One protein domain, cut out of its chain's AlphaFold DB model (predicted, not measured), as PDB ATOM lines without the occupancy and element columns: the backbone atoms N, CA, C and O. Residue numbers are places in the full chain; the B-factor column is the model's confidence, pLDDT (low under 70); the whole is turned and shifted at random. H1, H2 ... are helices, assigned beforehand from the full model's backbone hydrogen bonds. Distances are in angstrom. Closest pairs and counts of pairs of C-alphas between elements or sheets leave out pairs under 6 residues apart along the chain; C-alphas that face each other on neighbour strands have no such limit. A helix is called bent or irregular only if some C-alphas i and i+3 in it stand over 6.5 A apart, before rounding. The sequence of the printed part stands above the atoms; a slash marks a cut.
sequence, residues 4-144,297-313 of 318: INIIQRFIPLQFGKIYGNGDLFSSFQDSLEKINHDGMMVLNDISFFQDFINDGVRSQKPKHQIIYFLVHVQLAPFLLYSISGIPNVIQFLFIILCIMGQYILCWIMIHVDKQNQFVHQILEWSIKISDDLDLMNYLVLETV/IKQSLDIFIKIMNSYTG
ATOM      1  N   ILE A   4       0.599  38.360   5.154       50.25
ATOM      2  CA  ILE A   4      -0.878  38.351   5.142       50.25
ATOM      3  C   ILE A   4      -1.432  39.712   4.683       50.25
ATOM      4  O   ILE A   4      -2.409  39.761   3.943       50.25
ATOM      5  N   ASN A   5      -0.747  40.804   5.035       69.06
ATOM      6  CA  ASN A   5      -1.146  42.165   4.684       69.06
ATOM      7  C   ASN A   5      -1.027  42.440   3.165       69.06
ATOM      8  O   ASN A   5      -1.897  43.061   2.567       69.06
ATOM      9  N   ILE A   6      -0.011  41.886   2.492       77.75
ATOM     10  CA  ILE A   6       0.162  42.060   1.036       77.75
ATOM     11  C   ILE A   6      -0.918  41.319   0.243       77.75
ATOM     12  O   ILE A   6      -1.429  41.859  -0.735       77.75
ATOM     13  N   ILE A   7      -1.309  40.116   0.676       77.44
ATOM     14  CA  ILE A   7      -2.370  39.343   0.010       77.44
ATOM     15  C   ILE A   7      -3.719  40.072   0.121       77.44
ATOM     16  O   ILE A   7      -4.450  40.165  -0.860       77.44
ATOM     17  N   GLN A   8      -4.025  40.662   1.281       81.81
ATOM     18  CA  GLN A   8      -5.235  41.475   1.477       81.81
ATOM     19  C   GLN A   8      -5.257  42.734   0.596       81.81
ATOM     20  O   GLN A   8      -6.323  43.226   0.237       81.81
ATOM     21  N   ARG A   9      -4.080  43.220   0.194       84.69
ATOM     22  CA  ARG A   9      -3.891  44.391  -0.668       84.69
ATOM     23  C   ARG A   9      -3.741  44.026  -2.150       84.69
ATOM     24  O   ARG A   9      -3.320  44.867  -2.936       84.69
ATOM     25  N   PHE A  10      -4.111  42.807  -2.559       84.75
ATOM     26  CA  PHE A  10      -3.974  42.350  -3.947       84.75
ATOM     27  C   PHE A  10      -4.626  43.298  -4.961       84.75
ATOM     28  O   PHE A  10      -3.958  43.770  -5.877       84.75
ATOM     29  N   ILE A  11      -5.912  43.613  -4.770       84.75
ATOM     30  CA  ILE A  11      -6.670  44.481  -5.682       84.75
ATOM     31  C   ILE A  11      -6.023  45.869  -5.808       84.75
ATOM     32  O   ILE A  11      -5.688  46.245  -6.931       84.75
ATOM     33  N   PRO A  12      -5.787  46.631  -4.720       85.75
ATOM     34  CA  PRO A  12      -5.219  47.970  -4.854       85.75
ATOM     35  C   PRO A  12      -3.780  47.952  -5.389       85.75
ATOM     36  O   PRO A  12      -3.419  48.800  -6.198       85.75
ATOM     37  N   LEU A  13      -2.963  46.952  -5.046       87.19
ATOM     38  CA  LEU A  13      -1.597  46.846  -5.570       87.19
ATOM     39  C   LEU A  13      -1.545  46.502  -7.068       87.19
ATOM     40  O   LEU A  13      -0.596  46.894  -7.752       87.19
ATOM     41  N   GLN A  14      -2.551  45.786  -7.578       84.12
ATOM     42  CA  GLN A  14      -2.640  45.365  -8.977       84.12
ATOM     43  C   GLN A  14      -3.403  46.361  -9.863       84.12
ATOM     44  O   GLN A  14      -3.112  46.459 -11.059       84.12
ATOM     45  N   PHE A  15      -4.371  47.094  -9.296       84.19
ATOM     46  CA  PHE A  15      -5.319  47.958 -10.021       84.19
ATOM     47  C   PHE A  15      -5.328  49.438  -9.579       84.19
ATOM     48  O   PHE A  15      -6.005  50.232 -10.220       84.19
ATOM     49  N   GLY A  16      -4.510  49.843  -8.598       83.00
ATOM     50  CA  GLY A  16      -4.315  51.244  -8.180       83.00
ATOM     51  C   GLY A  16      -3.619  52.148  -9.209       83.00
ATOM     52  O   GLY A  16      -3.288  51.727 -10.319       83.00
ATOM     53  N   LYS A  17      -3.367  53.405  -8.868       88.56
ATOM     54  CA  LYS A  17      -2.742  54.367  -9.785       88.56
ATOM     55  C   LYS A  17      -1.222  54.197  -9.831       88.56
ATOM     56  O   LYS A  17      -0.600  53.632  -8.932       88.56
ATOM     57  N   ILE A  18      -0.626  54.650 -10.932       89.75
ATOM     58  CA  ILE A  18       0.826  54.711 -11.113       89.75
ATOM     59  C   ILE A  18       1.197  56.177 -11.253       89.75
ATOM     60  O   ILE A  18       0.656  56.868 -12.112       89.75
ATOM     61  N   TYR A  19       2.135  56.615 -10.429       90.62
ATOM     62  CA  TYR A  19       2.580  57.996 -10.350       90.62
ATOM     63  C   TYR A  19       4.056  58.121 -10.727       90.62
ATOM     64  O   TYR A  19       4.846  57.188 -10.549       90.62
ATOM     65  N   GLY A  20       4.436  59.293 -11.239       90.44
ATOM     66  CA  GLY A  20       5.840  59.673 -11.349       90.44
ATOM     67  C   GLY A  20       6.428  60.031  -9.980       90.44
ATOM     68  O   GLY A  20       5.706  60.313  -9.028       90.44
ATOM     69  N   ASN A  21       7.761  60.077  -9.877       89.62
ATOM     70  CA  ASN A  21       8.428  60.455  -8.623       89.62
ATOM     71  C   ASN A  21       8.029  61.855  -8.121       89.62
ATOM     72  O   ASN A  21       7.939  62.048  -6.913       89.62
ATOM     73  N   GLY A  22       7.795  62.814  -9.027       90.69
ATOM     74  CA  GLY A  22       7.339  64.160  -8.663       90.69
ATOM     75  C   GLY A  22       5.940  64.148  -8.045       90.69
ATOM     76  O   GLY A  22       5.746  64.693  -6.964       90.69
ATOM     77  N   ASP A  23       5.000  63.444  -8.678       92.69
ATOM     78  CA  ASP A  23       3.617  63.335  -8.197       92.69
ATOM     79  C   ASP A  23       3.537  62.589  -6.858       92.69
ATOM     80  O   ASP A  23       2.770  62.972  -5.975       92.69
ATOM     81  N   LEU A  24       4.363  61.548  -6.676       93.75
ATOM     82  CA  LEU A  24       4.475  60.833  -5.401       93.75
ATOM     83  C   LEU A  24       5.005  61.733  -4.287       93.75
ATOM     84  O   LEU A  24       4.510  61.659  -3.165       93.75
ATOM     85  N   PHE A  25       6.002  62.570  -4.584       94.12
ATOM     86  CA  PHE A  25       6.531  63.514  -3.607       94.12
ATOM     87  C   PHE A  25       5.498  64.589  -3.251       94.12
ATOM     88  O   PHE A  25       5.306  64.865  -2.072       94.12
ATOM     89  N   SER A  26       4.776  65.129  -4.237       94.00
ATOM     90  CA  SER A  26       3.677  66.075  -3.992       94.00
ATOM     91  C   SER A  26       2.586  65.445  -3.125       94.00
ATOM     92  O   SER A  26       2.226  65.994  -2.094       94.00
ATOM     93  N   SER A  27       2.139  64.235  -3.467       92.62
ATOM     94  CA  SER A  27       1.117  63.511  -2.694       92.62
ATOM     95  C   SER A  27       1.588  63.179  -1.271       92.62
ATOM     96  O   SER A  27       0.790  63.122  -0.331       92.62
ATOM     97  N   PHE A  28       2.895  62.965  -1.088       94.69
ATOM     98  CA  PHE A  28       3.491  62.833   0.236       94.69
ATOM     99  C   PHE A  28       3.402  64.147   1.018       94.69
ATOM    100  O   PHE A  28       2.992  64.120   2.175       94.69
ATOM    101  N   GLN A  29       3.717  65.290   0.403       92.88
ATOM    102  CA  GLN A  29       3.558  66.604   1.039       92.88
ATOM    103  C   GLN A  29       2.096  66.881   1.413       92.88
ATOM    104  O   GLN A  29       1.838  67.249   2.558       92.88
ATOM    105  N   ASP A  30       1.148  66.585   0.522       92.56
ATOM    106  CA  ASP A  30      -0.292  66.712   0.786       92.56
ATOM    107  C   ASP A  30      -0.723  65.838   1.977       92.56
ATOM    108  O   ASP A  30      -1.541  66.234   2.808       92.56
ATOM    109  N   SER A  31      -0.127  64.646   2.113       91.56
ATOM    110  CA  SER A  31      -0.369  63.761   3.257       91.56
ATOM    111  C   SER A  31       0.120  64.368   4.573       91.56
ATOM    112  O   SER A  31      -0.539  64.212   5.602       91.56
ATOM    113  N   LEU A  32       1.261  65.063   4.560       92.06
ATOM    114  CA  LEU A  32       1.774  65.766   5.737       92.06
ATOM    115  C   LEU A  32       0.903  66.969   6.089       92.06
ATOM    116  O   LEU A  32       0.630  67.194   7.265       92.06
ATOM    117  N   GLU A  33       0.435  67.714   5.090       89.88
ATOM    118  CA  GLU A  33      -0.467  68.845   5.295       89.88
ATOM    119  C   GLU A  33      -1.816  68.396   5.865       89.88
ATOM    120  O   GLU A  33      -2.298  68.988   6.830       89.88
ATOM    121  N   LYS A  34      -2.372  67.285   5.364       89.81
ATOM    122  CA  LYS A  34      -3.591  66.686   5.920       89.81
ATOM    123  C   LYS A  34      -3.409  66.291   7.387       89.81
ATOM    124  O   LYS A  34      -4.273  66.586   8.205       89.81
ATOM    125  N   ILE A  35      -2.274  65.685   7.754       89.88
ATOM    126  CA  ILE A  35      -1.966  65.373   9.163       89.88
ATOM    127  C   ILE A  35      -1.839  66.639  10.010       89.88
ATOM    128  O   ILE A  35      -2.337  66.667  11.135       89.88
ATOM    129  N   ASN A  36      -1.204  67.683   9.483       87.00
ATOM    130  CA  ASN A  36      -1.080  68.960  10.176       87.00
ATOM    131  C   ASN A  36      -2.455  69.609  10.423       87.00
ATOM    132  O   ASN A  36      -2.708  70.101  11.520       87.00
ATOM    133  N   HIS A  37      -3.351  69.579   9.433       86.56
ATOM    134  CA  HIS A  37      -4.676  70.198   9.523       86.56
ATOM    135  C   HIS A  37      -5.654  69.400  10.399       86.56
ATOM    136  O   HIS A  37      -6.261  69.952  11.317       86.56
ATOM    137  N   ASP A  38      -5.775  68.095  10.151       83.81
ATOM    138  CA  ASP A  38      -6.784  67.236  10.784       83.81
ATOM    139  C   ASP A  38      -6.296  66.640  12.122       83.81
ATOM    140  O   ASP A  38      -7.079  66.107  12.920       83.81
ATOM    141  N   GLY A  39      -4.988  66.693  12.397       78.88
ATOM    142  CA  GLY A  39      -4.380  66.157  13.611       78.88
ATOM    143  C   GLY A  39      -4.700  64.674  13.827       78.88
ATOM    144  O   GLY A  39      -4.559  63.838  12.937       78.88
ATOM    145  N   MET A  40      -5.161  64.319  15.032       71.69
ATOM    146  CA  MET A  40      -5.531  62.932  15.359       71.69
ATOM    147  C   MET A  40      -6.794  62.446  14.630       71.69
ATOM    148  O   MET A  40      -7.019  61.236  14.573       71.69
ATOM    149  N   MET A  41      -7.607  63.345  14.054       77.06
ATOM    150  CA  MET A  41      -8.805  62.956  13.299       77.06
ATOM    151  C   MET A  41      -8.469  62.277  11.970       77.06
ATOM    152  O   MET A  41      -9.315  61.564  11.435       77.06
ATOM    153  N   VAL A  42      -7.223  62.385  11.498       79.81
ATOM    154  CA  VAL A  42      -6.706  61.605  10.367       79.81
ATOM    155  C   VAL A  42      -6.927  60.101  10.538       79.81
ATOM    156  O   VAL A  42      -7.180  59.396   9.565       79.81
ATOM    157  N   LEU A  43      -6.881  59.591  11.772       75.06
ATOM    158  CA  LEU A  43      -7.100  58.167  12.031       75.06
ATOM    159  C   LEU A  43      -8.536  57.714  11.724       75.06
ATOM    160  O   LEU A  43      -8.760  56.517  11.548       75.06
ATOM    161  N   ASN A  44      -9.490  58.648  11.625       76.88
ATOM    162  CA  ASN A  44     -10.867  58.352  11.235       76.88
ATOM    163  C   ASN A  44     -11.008  58.129   9.718       76.88
ATOM    164  O   ASN A  44     -11.907  57.405   9.301       76.88
ATOM    165  N   ASP A  45     -10.117  58.709   8.905       77.38
ATOM    166  CA  ASP A  45     -10.060  58.544   7.444       77.38
ATOM    167  C   ASP A  45      -8.676  58.028   7.022       77.38
ATOM    168  O   ASP A  45      -7.888  58.675   6.327       77.38
ATOM    169  N   ILE A  46      -8.367  56.813   7.477       84.06
ATOM    170  CA  ILE A  46      -7.090  56.171   7.160       84.06
ATOM    171  C   ILE A  46      -7.008  55.726   5.690       84.06
ATOM    172  O   ILE A  46      -5.908  55.500   5.186       84.06
ATOM    173  N   SER A  47      -8.151  55.627   4.997       85.50
ATOM    174  CA  SER A  47      -8.270  55.232   3.585       85.50
ATOM    175  C   SER A  47      -7.370  56.061   2.681       85.50
ATOM    176  O   SER A  47      -6.621  55.494   1.893       85.50
ATOM    177  N   PHE A  48      -7.356  57.382   2.871       87.69
ATOM    178  CA  PHE A  48      -6.506  58.290   2.100       87.69
ATOM    179  C   PHE A  48      -5.022  57.876   2.126       87.69
ATOM    180  O   PHE A  48      -4.357  57.806   1.093       87.69
ATOM    181  N   PHE A  49      -4.510  57.537   3.311       90.19
ATOM    182  CA  PHE A  49      -3.111  57.145   3.503       90.19
ATOM    183  C   PHE A  49      -2.845  55.746   2.957       90.19
ATOM    184  O   PHE A  49      -1.786  55.491   2.389       90.19
ATOM    185  N   GLN A  50      -3.803  54.832   3.111       90.44
ATOM    186  CA  GLN A  50      -3.698  53.480   2.574       90.44
ATOM    187  C   GLN A  50      -3.657  53.484   1.045       90.44
ATOM    188  O   GLN A  50      -2.815  52.796   0.466       90.44
ATOM    189  N   ASP A  51      -4.507  54.285   0.405       90.50
ATOM    190  CA  ASP A  51      -4.549  54.452  -1.046       90.50
ATOM    191  C   ASP A  51      -3.244  55.057  -1.562       90.50
ATOM    192  O   ASP A  51      -2.610  54.472  -2.443       90.50
ATOM    193  N   PHE A  52      -2.765  56.138  -0.933       92.81
ATOM    194  CA  PHE A  52      -1.461  56.716  -1.261       92.81
ATOM    195  C   PHE A  52      -0.326  55.689  -1.134       92.81
ATOM    196  O   PHE A  52       0.498  55.555  -2.040       92.81
ATOM    197  N   ILE A  53      -0.292  54.913  -0.044       92.38
ATOM    198  CA  ILE A  53       0.737  53.887   0.146       92.38
ATOM    199  C   ILE A  53       0.623  52.796  -0.925       92.38
ATOM    200  O   ILE A  53       1.639  52.362  -1.461       92.38
ATOM    201  N   ASN A  54      -0.581  52.334  -1.259       92.69
ATOM    202  CA  ASN A  54      -0.783  51.304  -2.280       92.69
ATOM    203  C   ASN A  54      -0.335  51.764  -3.667       92.69
ATOM    204  O   ASN A  54       0.424  51.046  -4.328       92.69
ATOM    205  N   ASP A  55      -0.744  52.962  -4.072       92.19
ATOM    206  CA  ASP A  55      -0.347  53.562  -5.343       92.19
ATOM    207  C   ASP A  55       1.169  53.818  -5.382       92.19
ATOM    208  O   ASP A  55       1.845  53.527  -6.376       92.19
ATOM    209  N   GLY A  56       1.745  54.271  -4.265       92.31
ATOM    210  CA  GLY A  56       3.182  54.465  -4.089       92.31
ATOM    211  C   GLY A  56       3.989  53.178  -4.232       92.31
ATOM    212  O   GLY A  56       4.972  53.146  -4.978       92.31
ATOM    213  N   VAL A  57       3.543  52.084  -3.602       92.31
ATOM    214  CA  VAL A  57       4.140  50.749  -3.769       92.31
ATOM    215  C   VAL A  57       4.020  50.288  -5.216       92.31
ATOM    216  O   VAL A  57       4.999  49.821  -5.798       92.31
ATOM    217  N   ARG A  58       2.843  50.420  -5.832       90.38
ATOM    218  CA  ARG A  58       2.625  49.991  -7.217       90.38
ATOM    219  C   ARG A  58       3.578  50.695  -8.190       90.38
ATOM    220  O   ARG A  58       4.105  50.034  -9.093       90.38
ATOM    221  N   SER A  59       3.807  51.988  -7.968       92.44
ATOM    222  CA  SER A  59       4.632  52.872  -8.801       92.44
ATOM    223  C   SER A  59       6.122  52.510  -8.811       92.44
ATOM    224  O   SER A  59       6.849  52.910  -9.721       92.44
ATOM    225  N   GLN A  60       6.585  51.694  -7.859       91.94
ATOM    226  CA  GLN A  60       7.978  51.249  -7.816       91.94
ATOM    227  C   GLN A  60       8.310  50.243  -8.919       91.94
ATOM    228  O   GLN A  60       7.490  49.401  -9.316       91.94
ATOM    229  N   LYS A  61       9.560  50.285  -9.391       85.06
ATOM    230  CA  LYS A  61      10.088  49.339 -10.381       85.06
ATOM    231  C   LYS A  61      10.754  48.162  -9.659       85.06
ATOM    232  O   LYS A  61      11.704  48.367  -8.909       85.06
ATOM    233  N   PRO A  62      10.302  46.917  -9.873       77.69
ATOM    234  CA  PRO A  62      10.870  45.790  -9.150       77.69
ATOM    235  C   PRO A  62      12.289  45.495  -9.639       77.69
ATOM    236  O   PRO A  62      12.551  45.526 -10.841       77.69
ATOM    237  N   LYS A  63      13.198  45.150  -8.726       72.75
ATOM    238  CA  LYS A  63      14.586  44.789  -9.072       72.75
ATOM    239  C   LYS A  63      14.677  43.472  -9.843       72.75
ATOM    240  O   LYS A  63      15.594  43.274 -10.632       72.75
ATOM    241  N   HIS A  64      13.710  42.577  -9.649       68.38
ATOM    242  CA  HIS A  64      13.723  41.217 -10.193       68.38
ATOM    243  C   HIS A  64      12.766  41.011 -11.380       68.38
ATOM    244  O   HIS A  64      12.143  39.955 -11.495       68.38
ATOM    245  N   GLN A  65      12.654  41.989 -12.290       67.06
ATOM    246  CA  GLN A  65      11.801  41.888 -13.493       67.06
ATOM    247  C   GLN A  65      12.041  40.606 -14.311       67.06
ATOM    248  O   GLN A  65      11.098  40.043 -14.864       67.06
ATOM    249  N   ILE A  66      13.281  40.111 -14.336       69.88
ATOM    250  CA  ILE A  66      13.669  38.897 -15.065       69.88
ATOM    251  C   ILE A  66      12.933  37.656 -14.534       69.88
ATOM    252  O   ILE A  66      12.477  36.838 -15.325       69.88
ATOM    253  N   ILE A  67      12.754  37.527 -13.213       70.12
ATOM    254  CA  ILE A  67      12.074  36.366 -12.609       70.12
ATOM    255  C   ILE A  67      10.600  36.338 -13.032       70.12
ATOM    256  O   ILE A  67      10.071  35.291 -13.396       70.12
ATOM    257  N   TYR A  68       9.953  37.503 -13.062       68.69
ATOM    258  CA  TYR A  68       8.569  37.633 -13.513       68.69
ATOM    259  C   TYR A  68       8.406  37.286 -14.994       68.69
ATOM    260  O   TYR A  68       7.479  36.566 -15.372       68.69
ATOM    261  N   PHE A  69       9.336  37.764 -15.822       74.38
ATOM    262  CA  PHE A  69       9.366  37.452 -17.244       74.38
ATOM    263  C   PHE A  69       9.500  35.942 -17.481       74.38
ATOM    264  O   PHE A  69       8.757  35.384 -18.282       74.38
ATOM    265  N   LEU A  70      10.368  35.258 -16.727       74.00
ATOM    266  CA  LEU A  70      10.539  33.806 -16.832       74.00
ATOM    267  C   LEU A  70       9.252  33.032 -16.509       74.00
ATOM    268  O   LEU A  70       8.926  32.088 -17.225       74.00
ATOM    269  N   VAL A  71       8.475  33.459 -15.507       72.19
ATOM    270  CA  VAL A  71       7.164  32.851 -15.197       72.19
ATOM    271  C   VAL A  71       6.153  33.068 -16.330       72.19
ATOM    272  O   VAL A  71       5.351  32.185 -16.623       72.19
ATOM    273  N   HIS A  72       6.211  34.205 -17.029       72.38
ATOM    274  CA  HIS A  72       5.351  34.455 -18.195       72.38
ATOM    275  C   HIS A  72       5.762  33.606 -19.396       72.38
ATOM    276  O   HIS A  72       4.909  33.096 -20.116       72.38
ATOM    277  N   VAL A  73       7.063  33.393 -19.587       80.25
ATOM    278  CA  VAL A  73       7.575  32.502 -20.634       80.25
ATOM    279  C   VAL A  73       7.145  31.053 -20.382       80.25
ATOM    280  O   VAL A  73       6.830  30.358 -21.341       80.25
ATOM    281  N   GLN A  74       7.042  30.606 -19.123       75.56
ATOM    282  CA  GLN A  74       6.570  29.255 -18.767       75.56
ATOM    283  C   GLN A  74       5.117  28.964 -19.189       75.56
ATOM    284  O   GLN A  74       4.766  27.797 -19.383       75.56
ATOM    285  N   LEU A  75       4.285  29.990 -19.413       76.94
ATOM    286  CA  LEU A  75       2.926  29.816 -19.944       76.94
ATOM    287  C   LEU A  75       2.914  29.340 -21.404       76.94
ATOM    288  O   LEU A  75       2.002  28.610 -21.786       76.94
ATOM    289  N   ALA A  76       3.911  29.693 -22.220       79.38
ATOM    290  CA  ALA A  76       3.941  29.296 -23.632       79.38
ATOM    291  C   ALA A  76       4.153  27.775 -23.830       79.38
ATOM    292  O   ALA A  76       3.350  27.161 -24.538       79.38
ATOM    293  N   PRO A  77       5.133  27.115 -23.173       79.12
ATOM    294  CA  PRO A  77       5.242  25.657 -23.160       79.12
ATOM    295  C   PRO A  77       3.998  24.969 -22.596       79.12
ATOM    296  O   PRO A  77       3.593  23.928 -23.104       79.12
ATOM    297  N   PHE A  78       3.368  25.553 -21.571       79.19
ATOM    298  CA  PHE A  78       2.138  25.015 -20.988       79.19
ATOM    299  C   PHE A  78       0.956  25.056 -21.971       79.19
ATOM    300  O   PHE A  78       0.218  24.077 -22.093       79.19
ATOM    301  N   LEU A  79       0.797  26.152 -22.720       78.12
ATOM    302  CA  LEU A  79      -0.210  26.264 -23.778       78.12
ATOM    303  C   LEU A  79       0.038  25.246 -24.898       78.12
ATOM    304  O   LEU A  79      -0.895  24.561 -25.311       78.12
ATOM    305  N   LEU A  80       1.291  25.088 -25.337       79.62
ATOM    306  CA  LEU A  80       1.667  24.079 -26.336       79.62
ATOM    307  C   LEU A  80       1.355  22.656 -25.854       79.62
ATOM    308  O   LEU A  80       0.749  21.881 -26.592       79.62
ATOM    309  N   TYR A  81       1.693  22.341 -24.599       77.75
ATOM    310  CA  TYR A  81       1.394  21.054 -23.969       77.75
ATOM    311  C   TYR A  81      -0.117  20.781 -23.879       77.75
ATOM    312  O   TYR A  81      -0.570  19.660 -24.108       77.75
ATOM    313  N   SER A  82      -0.913  21.818 -23.606       74.00
ATOM    314  CA  SER A  82      -2.377  21.721 -23.534       74.00
ATOM    315  C   SER A  82      -3.010  21.424 -24.900       74.00
ATOM    316  O   SER A  82      -3.985  20.678 -24.974       74.00
ATOM    317  N   ILE A  83      -2.448  21.976 -25.982       77.56
ATOM    318  CA  ILE A  83      -2.927  21.773 -27.361       77.56
ATOM    319  C   ILE A  83      -2.515  20.397 -27.904       77.56
ATOM    320  O   ILE A  83      -3.268  19.795 -28.664       77.56
ATOM    321  N   SER A  84      -1.357  19.862 -27.494       76.06
ATOM    322  CA  SER A  84      -0.848  18.560 -27.964       76.06
ATOM    323  C   SER A  84      -1.636  17.331 -27.477       76.06
ATOM    324  O   SER A  84      -1.284  16.206 -27.825       76.06
ATOM    325  N   GLY A  85      -2.710  17.535 -26.708       62.78
ATOM    326  CA  GLY A  85      -3.535  16.481 -26.123       62.78
ATOM    327  C   GLY A  85      -3.051  16.100 -24.724       62.78
ATOM    328  O   GLY A  85      -1.872  15.830 -24.516       62.78
ATOM    329  N   ILE A  86      -3.972  16.095 -23.756       66.81
ATOM    330  CA  ILE A  86      -3.681  15.809 -22.345       66.81
ATOM    331  C   ILE A  86      -3.749  14.288 -22.128       66.81
ATOM    332  O   ILE A  86      -4.847  13.732 -22.160       66.81
ATOM    333  N   PRO A  87      -2.626  13.596 -21.864       65.38
ATOM    334  CA  PRO A  87      -2.648  12.149 -21.668       65.38
ATOM    335  C   PRO A  87      -3.108  11.751 -20.258       65.38
ATOM    336  O   PRO A  87      -3.581  10.637 -20.055       65.38
ATOM    337  N   ASN A  88      -2.972  12.644 -19.267       79.00
ATOM    338  CA  ASN A  88      -3.304  12.373 -17.869       79.00
ATOM    339  C   ASN A  88      -3.871  13.622 -17.170       79.00
ATOM    340  O   ASN A  88      -3.156  14.592 -16.910       79.00
ATOM    341  N   VAL A  89      -5.159  13.570 -16.823       79.62
ATOM    342  CA  VAL A  89      -5.900  14.667 -16.178       79.62
ATOM    343  C   VAL A  89      -5.313  15.036 -14.809       79.62
ATOM    344  O   VAL A  89      -5.248  16.214 -14.467       79.62
ATOM    345  N   ILE A  90      -4.825  14.058 -14.037       80.75
ATOM    346  CA  ILE A  90      -4.242  14.303 -12.707       80.75
ATOM    347  C   ILE A  90      -2.923  15.072 -12.837       80.75
ATOM    348  O   ILE A  90      -2.690  16.042 -12.118       80.75
ATOM    349  N   GLN A  91      -2.076  14.677 -13.790       78.38
ATOM    350  CA  GLN A  91      -0.809  15.358 -14.058       78.38
ATOM    351  C   GLN A  91      -1.039  16.792 -14.547       78.38
ATOM    352  O   GLN A  91      -0.340  17.710 -14.127       78.38
ATOM    353  N   PHE A  92      -2.058  16.996 -15.380       80.94
ATOM    354  CA  PHE A  92      -2.459  18.320 -15.847       80.94
ATOM    355  C   PHE A  92      -2.915  19.236 -14.700       80.94
ATOM    356  O   PHE A  92      -2.446  20.369 -14.595       80.94
ATOM    357  N   LEU A  93      -3.756  18.729 -13.789       82.50
ATOM    358  CA  LEU A  93      -4.182  19.463 -12.591       82.50
ATOM    359  C   LEU A  93      -2.998  19.838 -11.690       82.50
ATOM    360  O   LEU A  93      -2.938  20.960 -11.188       82.50
ATOM    361  N   PHE A  94      -2.036  18.928 -11.515       84.38
ATOM    362  CA  PHE A  94      -0.833  19.194 -10.726       84.38
ATOM    363  C   PHE A  94       0.028  20.304 -11.344       84.38
ATOM    364  O   PHE A  94       0.459  21.214 -10.637       84.38
ATOM    365  N   ILE A  95       0.221  20.284 -12.667       82.69
ATOM    366  CA  ILE A  95       0.973  21.322 -13.389       82.69
ATOM    367  C   ILE A  95       0.301  22.692 -13.234       82.69
ATOM    368  O   ILE A  95       0.985  23.667 -12.924       82.69
ATOM    369  N   ILE A  96      -1.029  22.772 -13.377       83.50
ATOM    370  CA  ILE A  96      -1.782  24.019 -13.160       83.50
ATOM    371  C   ILE A  96      -1.547  24.554 -11.746       83.50
ATOM    372  O   ILE A  96      -1.240  25.735 -11.575       83.50
ATOM    373  N   LEU A  97      -1.653  23.693 -10.733       86.38
ATOM    374  CA  LEU A  97      -1.492  24.092  -9.337       86.38
ATOM    375  C   LEU A  97      -0.066  24.591  -9.053       86.38
ATOM    376  O   LEU A  97       0.106  25.601  -8.368       86.38
ATOM    377  N   CYS A  98       0.951  23.950  -9.634       85.00
ATOM    378  CA  CYS A  98       2.340  24.400  -9.553       85.00
ATOM    379  C   CYS A  98       2.550  25.780 -10.196       85.00
ATOM    380  O   CYS A  98       3.169  26.642  -9.572       85.00
ATOM    381  N   ILE A  99       2.015  26.011 -11.400       83.19
ATOM    382  CA  ILE A  99       2.130  27.303 -12.099       83.19
ATOM    383  C   ILE A  99       1.413  28.404 -11.310       83.19
ATOM    384  O   ILE A  99       1.974  29.479 -11.098       83.19
ATOM    385  N   MET A 100       0.203  28.135 -10.804       84.31
ATOM    386  CA  MET A 100      -0.528  29.082  -9.955       84.31
ATOM    387  C   MET A 100       0.242  29.406  -8.671       84.31
ATOM    388  O   MET A 100       0.362  30.576  -8.306       84.31
ATOM    389  N   GLY A 101       0.811  28.396  -8.007       85.44
ATOM    390  CA  GLY A 101       1.637  28.588  -6.814       85.44
ATOM    391  C   GLY A 101       2.874  29.447  -7.089       85.44
ATOM    392  O   GLY A 101       3.147  30.393  -6.351       85.44
ATOM    393  N   GLN A 102       3.589  29.175  -8.184       84.25
ATOM    394  CA  GLN A 102       4.743  29.970  -8.615       84.25
ATOM    395  C   GLN A 102       4.358  31.415  -8.939       84.25
ATOM    396  O   GLN A 102       5.064  32.339  -8.529       84.25
ATOM    397  N   TYR A 103       3.222  31.625  -9.610       84.06
ATOM    398  CA  TYR A 103       2.716  32.956  -9.925       84.06
ATOM    399  C   TYR A 103       2.407  33.757  -8.655       84.06
ATOM    400  O   TYR A 103       2.861  34.893  -8.524       84.06
ATOM    401  N   ILE A 104       1.705  33.153  -7.689       84.44
ATOM    402  CA  ILE A 104       1.386  33.794  -6.405       84.44
ATOM    403  C   ILE A 104       2.667  34.144  -5.642       84.44
ATOM    404  O   ILE A 104       2.808  35.271  -5.170       84.44
ATOM    405  N   LEU A 105       3.626  33.218  -5.545       85.12
ATOM    406  CA  LEU A 105       4.890  33.465  -4.845       85.12
ATOM    407  C   LEU A 105       5.704  34.587  -5.501       85.12
ATOM    408  O   LEU A 105       6.206  35.468  -4.802       85.12
ATOM    409  N   CYS A 106       5.793  34.595  -6.833       85.12
ATOM    410  CA  CYS A 106       6.485  35.651  -7.569       85.12
ATOM    411  C   CYS A 106       5.787  37.002  -7.407       85.12
ATOM    412  O   CYS A 106       6.452  38.013  -7.182       85.12
ATOM    413  N   TRP A 107       4.454  37.019  -7.464       86.06
ATOM    414  CA  TRP A 107       3.663  38.221  -7.229       86.06
ATOM    415  C   TRP A 107       3.923  38.790  -5.827       86.06
ATOM    416  O   TRP A 107       4.266  39.966  -5.695       86.06
ATOM    417  N   ILE A 108       3.876  37.947  -4.785       86.62
ATOM    418  CA  ILE A 108       4.178  38.359  -3.405       86.62
ATOM    419  C   ILE A 108       5.594  38.942  -3.323       86.62
ATOM    420  O   ILE A 108       5.773  40.036  -2.791       86.62
ATOM    421  N   MET A 109       6.599  38.250  -3.862       85.00
ATOM    422  CA  MET A 109       7.997  38.686  -3.790       85.00
ATOM    423  C   MET A 109       8.217  40.057  -4.447       85.00
ATOM    424  O   MET A 109       8.900  40.912  -3.883       85.00
ATOM    425  N   ILE A 110       7.598  40.294  -5.605       86.12
ATOM    426  CA  ILE A 110       7.667  41.572  -6.326       86.12
ATOM    427  C   ILE A 110       7.055  42.698  -5.503       86.12
ATOM    428  O   ILE A 110       7.661  43.759  -5.363       86.12
ATOM    429  N   HIS A 111       5.865  42.481  -4.947       87.75
ATOM    430  CA  HIS A 111       5.186  43.518  -4.179       87.75
ATOM    431  C   HIS A 111       5.850  43.781  -2.823       87.75
ATOM    432  O   HIS A 111       5.836  44.919  -2.361       87.75
ATOM    433  N   VAL A 112       6.522  42.788  -2.231       87.12
ATOM    434  CA  VAL A 112       7.408  42.992  -1.074       87.12
ATOM    435  C   VAL A 112       8.606  43.873  -1.443       87.12
ATOM    436  O   VAL A 112       8.914  44.812  -0.710       87.12
ATOM    437  N   ASP A 113       9.284  43.595  -2.563       87.12
ATOM    438  CA  ASP A 113      10.422  44.403  -3.029       87.12
ATOM    439  C   ASP A 113       9.993  45.850  -3.297       87.12
ATOM    440  O   ASP A 113      10.555  46.784  -2.725       87.12
ATOM    441  N   LYS A 114       8.917  46.032  -4.068       90.00
ATOM    442  CA  LYS A 114       8.314  47.342  -4.321       90.00
ATOM    443  C   LYS A 114       7.937  48.072  -3.033       90.00
ATOM    444  O   LYS A 114       8.223  49.257  -2.894       90.00
ATOM    445  N   GLN A 115       7.338  47.376  -2.064       91.25
ATOM    446  CA  GLN A 115       6.984  47.984  -0.783       91.25
ATOM    447  C   GLN A 115       8.222  48.475  -0.037       91.25
ATOM    448  O   GLN A 115       8.222  49.584   0.489       91.25
ATOM    449  N   ASN A 116       9.287  47.677  -0.006       89.38
ATOM    450  CA  ASN A 116      10.529  48.073   0.649       89.38
ATOM    451  C   ASN A 116      11.192  49.272  -0.033       89.38
ATOM    452  O   ASN A 116      11.715  50.137   0.666       89.38
ATOM    453  N   GLN A 117      11.154  49.342  -1.367       90.75
ATOM    454  CA  GLN A 117      11.654  50.495  -2.116       90.75
ATOM    455  C   GLN A 117      10.865  51.763  -1.784       90.75
ATOM    456  O   GLN A 117      11.466  52.773  -1.433       90.75
ATOM    457  N   PHE A 118       9.532  51.691  -1.809       92.94
ATOM    458  CA  PHE A 118       8.687  52.842  -1.498       92.94
ATOM    459  C   PHE A 118       8.861  53.315  -0.050       92.94
ATOM    460  O   PHE A 118       9.033  54.503   0.200       92.94
ATOM    461  N   VAL A 119       8.892  52.387   0.913       92.19
ATOM    462  CA  VAL A 119       9.154  52.719   2.324       92.19
ATOM    463  C   VAL A 119      10.507  53.415   2.472       92.19
ATOM    464  O   VAL A 119      10.616  54.395   3.202       92.19
ATOM    465  N   HIS A 120      11.541  52.939   1.779       91.69
ATOM    466  CA  HIS A 120      12.851  53.580   1.819       91.69
ATOM    467  C   HIS A 120      12.818  54.997   1.236       91.69
ATOM    468  O   HIS A 120      13.345  55.909   1.862       91.69
ATOM    469  N   GLN A 121      12.127  55.186   0.112       93.69
ATOM    470  CA  GLN A 121      11.935  56.487  -0.527       93.69
ATOM    471  C   GLN A 121      11.236  57.494   0.404       93.69
ATOM    472  O   GLN A 121      11.707  58.618   0.553       93.69
ATOM    473  N   ILE A 122      10.164  57.086   1.098       94.12
ATOM    474  CA  ILE A 122       9.493  57.925   2.108       94.12
ATOM    475  C   ILE A 122      10.451  58.309   3.238       94.12
ATOM    476  O   ILE A 122      10.436  59.454   3.691       94.12
ATOM    477  N   LEU A 123      11.278  57.373   3.710       92.06
ATOM    478  CA  LEU A 123      12.236  57.648   4.782       92.06
ATOM    479  C   LEU A 123      13.310  58.641   4.331       92.06
ATOM    480  O   LEU A 123      13.618  59.567   5.075       92.06
ATOM    481  N   GLU A 124      13.834  58.500   3.113       93.19
ATOM    482  CA  GLU A 124      14.776  59.464   2.534       93.19
ATOM    483  C   GLU A 124      14.152  60.858   2.405       93.19
ATOM    484  O   GLU A 124      14.763  61.847   2.807       93.19
ATOM    485  N   TRP A 125      12.916  60.949   1.907       95.00
ATOM    486  CA  TRP A 125      12.192  62.219   1.832       95.00
ATOM    487  C   TRP A 125      11.933  62.826   3.206       95.00
ATOM    488  O   TRP A 125      12.128  64.024   3.387       95.00
ATOM    489  N   SER A 126      11.554  62.008   4.185       92.25
ATOM    490  CA  SER A 126      11.340  62.450   5.567       92.25
ATOM    491  C   SER A 126      12.607  63.036   6.183       92.25
ATOM    492  O   SER A 126      12.555  64.099   6.798       92.25
ATOM    493  N   ILE A 127      13.751  62.367   5.989       89.38
ATOM    494  CA  ILE A 127      15.054  62.849   6.462       89.38
ATOM    495  C   ILE A 127      15.392  64.173   5.781       89.38
ATOM    496  O   ILE A 127      15.674  65.149   6.469       89.38
ATOM    497  N   LYS A 128      15.273  64.236   4.449       91.06
ATOM    498  CA  LYS A 128      15.570  65.448   3.682       91.06
ATOM    499  C   LYS A 128      14.719  66.639   4.132       91.06
ATOM    500  O   LYS A 128      15.264  67.703   4.388       91.06
ATOM    501  N   ILE A 129      13.404  66.456   4.283       89.62
ATOM    502  CA  ILE A 129      12.509  67.517   4.769       89.62
ATOM    503  C   ILE A 129      12.906  67.944   6.186       89.62
ATOM    504  O   ILE A 129      12.938  69.136   6.477       89.62
ATOM    505  N   SER A 130      13.225  67.000   7.077       86.19
ATOM    506  CA  SER A 130      13.667  67.335   8.434       86.19
ATOM    507  C   SER A 130      14.966  68.149   8.437       86.19
ATOM    508  O   SER A 130      15.067  69.118   9.190       86.19
ATOM    509  N   ASP A 131      15.935  67.776   7.602       84.44
ATOM    510  CA  ASP A 131      17.209  68.484   7.469       84.44
ATOM    511  C   ASP A 131      17.010  69.885   6.863       84.44
ATOM    512  O   ASP A 131      17.550  70.861   7.386       84.44
ATOM    513  N   ASP A 132      16.170  70.016   5.831       85.12
ATOM    514  CA  ASP A 132      15.812  71.303   5.219       85.12
ATOM    515  C   ASP A 132      15.105  72.225   6.234       85.12
ATOM    516  O   ASP A 132      15.395  73.423   6.315       85.12
ATOM    517  N   LEU A 133      14.216  71.672   7.069       83.75
ATOM    518  CA  LEU A 133      13.570  72.408   8.158       83.75
ATOM    519  C   LEU A 133      14.584  72.909   9.189       83.75
ATOM    520  O   LEU A 133      14.446  74.039   9.660       83.75
ATOM    521  N   ASP A 134      15.590  72.100   9.535       76.19
ATOM    522  CA  ASP A 134      16.669  72.479  10.452       76.19
ATOM    523  C   ASP A 134      17.598  73.544   9.855       76.19
ATOM    524  O   ASP A 134      18.000  74.476  10.564       76.19
ATOM    525  N   LEU A 135      17.874  73.469   8.552       79.56
ATOM    526  CA  LEU A 135      18.655  74.465   7.824       79.56
ATOM    527  C   LEU A 135      17.924  75.811   7.741       79.56
ATOM    528  O   LEU A 135      18.503  76.845   8.065       79.56
ATOM    529  N   MET A 136      16.638  75.823   7.388       78.00
ATOM    530  CA  MET A 136      15.827  77.052   7.367       78.00
ATOM    531  C   MET A 136      15.796  77.736   8.734       78.00
ATOM    532  O   MET A 136      15.858  78.955   8.866       78.00
ATOM    533  N   ASN A 137      15.728  76.924   9.775       72.06
ATOM    534  CA  ASN A 137      15.822  77.320  11.166       72.06
ATOM    535  C   ASN A 137      17.174  77.965  11.525       72.06
ATOM    536  O   ASN A 137      17.225  78.830  12.397       72.06
ATOM    537  N   TYR A 138      18.270  77.529  10.906       72.69
ATOM    538  CA  TYR A 138      19.595  78.134  11.052       72.69
ATOM    539  C   TYR A 138      19.687  79.463  10.294       72.69
ATOM    540  O   TYR A 138      20.006  80.485  10.897       72.69
ATOM    541  N   LEU A 139      19.294  79.470   9.017       76.25
ATOM    542  CA  LEU A 139      19.321  80.659   8.160       76.25
ATOM    543  C   LEU A 139      18.520  81.819   8.760       76.25
ATOM    544  O   LEU A 139      18.986  82.954   8.782       76.25
ATOM    545  N   VAL A 140      17.339  81.539   9.317       72.94
ATOM    546  CA  VAL A 140      16.515  82.582   9.946       72.94
ATOM    547  C   VAL A 140      17.210  83.189  11.168       72.94
ATOM    548  O   VAL A 140      17.148  84.400  11.362       72.94
ATOM    549  N   LEU A 141      17.921  82.389  11.969       71.00
ATOM    550  CA  LEU A 141      18.681  82.912  13.109       71.00
ATOM    551  C   LEU A 141      19.900  83.731  12.672       71.00
ATOM    552  O   LEU A 141      20.227  84.711  13.337       71.00
ATOM    553  N   GLU A 142      20.563  83.354  11.576       69.69
ATOM    554  CA  GLU A 142      21.694  84.114  11.032       69.69
ATOM    555  C   GLU A 142      21.280  85.464  10.443       69.69
ATOM    556  O   GLU A 142      22.035  86.423  10.566       69.69
ATOM    557  N   THR A 143      20.078  85.571   9.867       66.50
ATOM    558  CA  THR A 143      19.600  86.827   9.253       66.50
ATOM    559  C   THR A 143      19.374  87.975  10.242       66.50
ATOM    560  O   THR A 143      19.252  89.127   9.830       66.50
ATOM    561  N   VAL A 144      19.323  87.693  11.547       65.62
ATOM    562  CA  VAL A 144      19.173  88.723  12.577       65.62
ATOM    563  C   VAL A 144      20.522  89.398  12.829       65.62
ATOM    564  O   VAL A 144      21.481  88.739  13.243       65.62
ATOM    565  N   ILE A 297       4.985  70.112  11.024       85.69
ATOM    566  CA  ILE A 297       5.500  69.301   9.908       85.69
ATOM    567  C   ILE A 297       6.334  68.128  10.441       85.69
ATOM    568  O   ILE A 297       6.116  66.991  10.028       85.69
ATOM    569  N   LYS A 298       7.242  68.357  11.402       85.25
ATOM    570  CA  LYS A 298       8.019  67.272  12.034       85.25
ATOM    571  C   LYS A 298       7.129  66.239  12.728       85.25
ATOM    572  O   LYS A 298       7.368  65.040  12.611       85.25
ATOM    573  N   GLN A 299       6.086  66.690  13.418       85.94
ATOM    574  CA  GLN A 299       5.095  65.809  14.025       85.94
ATOM    575  C   GLN A 299       4.310  65.030  12.962       85.94
ATOM    576  O   GLN A 299       4.081  63.833  13.121       85.94
ATOM    577  N   SER A 300       3.944  65.685  11.861       89.75
ATOM    578  CA  SER A 300       3.236  65.060  10.743       89.75
ATOM    579  C   SER A 300       4.079  63.978  10.076       89.75
ATOM    580  O   SER A 300       3.558  62.908   9.772       89.75
ATOM    581  N   LEU A 301       5.391  64.201   9.936       91.69
ATOM    582  CA  LEU A 301       6.347  63.194   9.465       91.69
ATOM    583  C   LEU A 301       6.356  61.957  10.376       91.69
ATOM    584  O   LEU A 301       6.212  60.838   9.887       91.69
ATOM    585  N   ASP A 302       6.476  62.138  11.696       89.00
ATOM    586  CA  ASP A 302       6.480  61.025  12.659       89.00
ATOM    587  C   ASP A 302       5.156  60.237  12.641       89.00
ATOM    588  O   ASP A 302       5.148  59.003  12.612       89.00
ATOM    589  N   ILE A 303       4.019  60.937  12.585       89.69
ATOM    590  CA  ILE A 303       2.696  60.311  12.464       89.69
ATOM    591  C   ILE A 303       2.587  59.530  11.149       89.69
ATOM    592  O   ILE A 303       2.186  58.365  11.172       89.69
ATOM    593  N   PHE A 304       2.980  60.121  10.017       92.12
ATOM    594  CA  PHE A 304       2.942  59.450   8.718       92.12
ATOM    595  C   PHE A 304       3.793  58.176   8.725       92.12
ATOM    596  O   PHE A 304       3.340  57.116   8.294       92.12
ATOM    597  N   ILE A 305       5.009  58.248   9.268       90.94
ATOM    598  CA  ILE A 305       5.912  57.101   9.389       90.94
ATOM    599  C   ILE A 305       5.280  55.992  10.238       90.94
ATOM    600  O   ILE A 305       5.366  54.816   9.873       90.94
ATOM    601  N   LYS A 306       4.605  56.332  11.341       89.62
ATOM    602  CA  LYS A 306       3.875  55.359  12.170       89.62
ATOM    603  C   LYS A 306       2.720  54.709  11.411       89.62
ATOM    604  O   LYS A 306       2.596  53.484  11.461       89.62
ATOM    605  N   ILE A 307       1.924  55.494  10.680       89.06
ATOM    606  CA  ILE A 307       0.843  54.987   9.817       89.06
ATOM    607  C   ILE A 307       1.420  54.025   8.776       89.06
ATOM    608  O   ILE A 307       0.966  52.888   8.662       89.06
ATOM    609  N   MET A 308       2.472  54.440   8.068       90.31
ATOM    610  CA  MET A 308       3.133  53.630   7.050       90.31
ATOM    611  C   MET A 308       3.693  52.331   7.636       90.31
ATOM    612  O   MET A 308       3.459  51.265   7.071       90.31
ATOM    613  N   ASN A 309       4.411  52.379   8.758       87.62
ATOM    614  CA  ASN A 309       4.993  51.191   9.384       87.62
ATOM    615  C   ASN A 309       3.915  50.219   9.871       87.62
ATOM    616  O   ASN A 309       4.037  49.013   9.646       87.62
ATOM    617  N   SER A 310       2.841  50.738  10.474       86.19
ATOM    618  CA  SER A 310       1.679  49.948  10.887       86.19
ATOM    619  C   SER A 310       1.014  49.275   9.683       86.19
ATOM    620  O   SER A 310       0.806  48.060   9.681       86.19
ATOM    621  N   TYR A 311       0.775  50.035   8.612       86.88
ATOM    622  CA  TYR A 311       0.102  49.544   7.414       86.88
ATOM    623  C   TYR A 311       0.964  48.611   6.557       86.88
ATOM    624  O   TYR A 311       0.440  47.718   5.902       86.88
ATOM    625  N   THR A 312       2.287  48.768   6.557       83.44
ATOM    626  CA  THR A 312       3.202  47.931   5.757       83.44
ATOM    627  C   THR A 312       3.808  46.768   6.546       83.44
ATOM    628  O   THR A 312       4.397  45.862   5.951       83.44
ATOM    629  N   GLY A 313       3.662  46.755   7.877       75.50
ATOM    630  CA  GLY A 313       4.263  45.752   8.762       75.50
ATOM    631  C   GLY A 313       5.790  45.867   8.876       75.50
ATOM    632  O   GLY A 313       6.468  44.881   9.194       75.50
TER     633      GLY A 313
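This is residues 4 to 144 and 297 to 313 of the 318 residues of an uncharacterized protein of marine metagenome (UniProt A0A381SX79). One very long helix, H6, makes the longest axis; H5 folds back beside its first part as a splayed helical hairpin, and H4 meets the middle of H6 with residues 56 to 58 alone, its other residues running off to one side. H7 runs beside the later part of H6, H3 packs on H7, H2 packs on H4, and the short H1 packs on H6; residues 83 to 91 and 134 to 144 stick out at the two ends. The 158 printed residues have seven named helices, H1 to H7 in order, and no named strand: the class is all helix. The whole is loose, with a radius of gyration of the C-alphas of 21.9 A and spans of 86 by 31 by 21 A.

H1, residues 4 to 8, touches H6, residues 89 to 142, closest at the C-alphas of Ile 6 and Ile 108, 7.0 A apart. H2, residues 10 to 15, touches H4, residues 47 to 59, closest at the C-alphas of Leu 13 and Arg 58, 5.5 A apart, and is only just about perpendicular to it at 71 degrees. H3, residues 21 to 45, forms a hairpin with H4, at a shallow tilt of 21 degrees, opposite ways; they only just touch, with 3 pairs of C-alphas within 8 A, the closest being Leu 24 and Gly 56, 6.6 A apart. H3 touches H7, residues 297 to 312, about perpendicular at 88 degrees, the closest C-alphas being those of Leu 32 and Ser 300, 5.3 A apart. H4 touches H6 with residues 56 to 58 alone, closest at the C-alphas of Val 57 and Gln 115, 5.0 A apart. H5, residues 65 to 83, and H6 form a hairpin at a shallow tilt of 19 degrees, opposite ways; H5 touches H6 with residues 67 to 71 alone, closest at the C-alphas of Tyr 68 and Cys 106, 6.6 A apart. H7 and H6 touch at a shallow tilt of 11 degrees, opposite ways, closest at the C-alphas of Leu 301 and Ser 126, 6.4 A apart. H5 and H7 are apart. Every O i to N i+4 pair is within hydrogen-bond range in H1, H2, H4 and H7; the counts are 15 of 21 in H3, 12 of 15 in H5 and 49 of 50 in H6.

H1 begins at C-alpha 4, (-0.878, 38.351, 5.142). H3 measures 24.6 A from first to last C-alpha and is irregular, with C-alphas 37 and 40 9.4 A apart and a kink of 114 degrees near residue 38. H4 measures 18.0 A, H5 28.5 A and H7 21.9 A. H6 runs 79.5 A, from C-alpha 89 at (-5.900, 14.667, -16.178) to C-alpha 142 at (21.694, 84.114, 11.032).

The two C-alphas farthest apart, those of Pro 87 and Val 144, are 86.7 A apart. Residues 145 to 296 are not printed, and C-alphas 144 and 297 are 23.9 A apart across the cut. The links printed whole are tight. Mean pLDDT of the printed part is 83.6; residues 4 to 5, 64 to 66, 68, 85 to 87 and 142 to 144 are under 70.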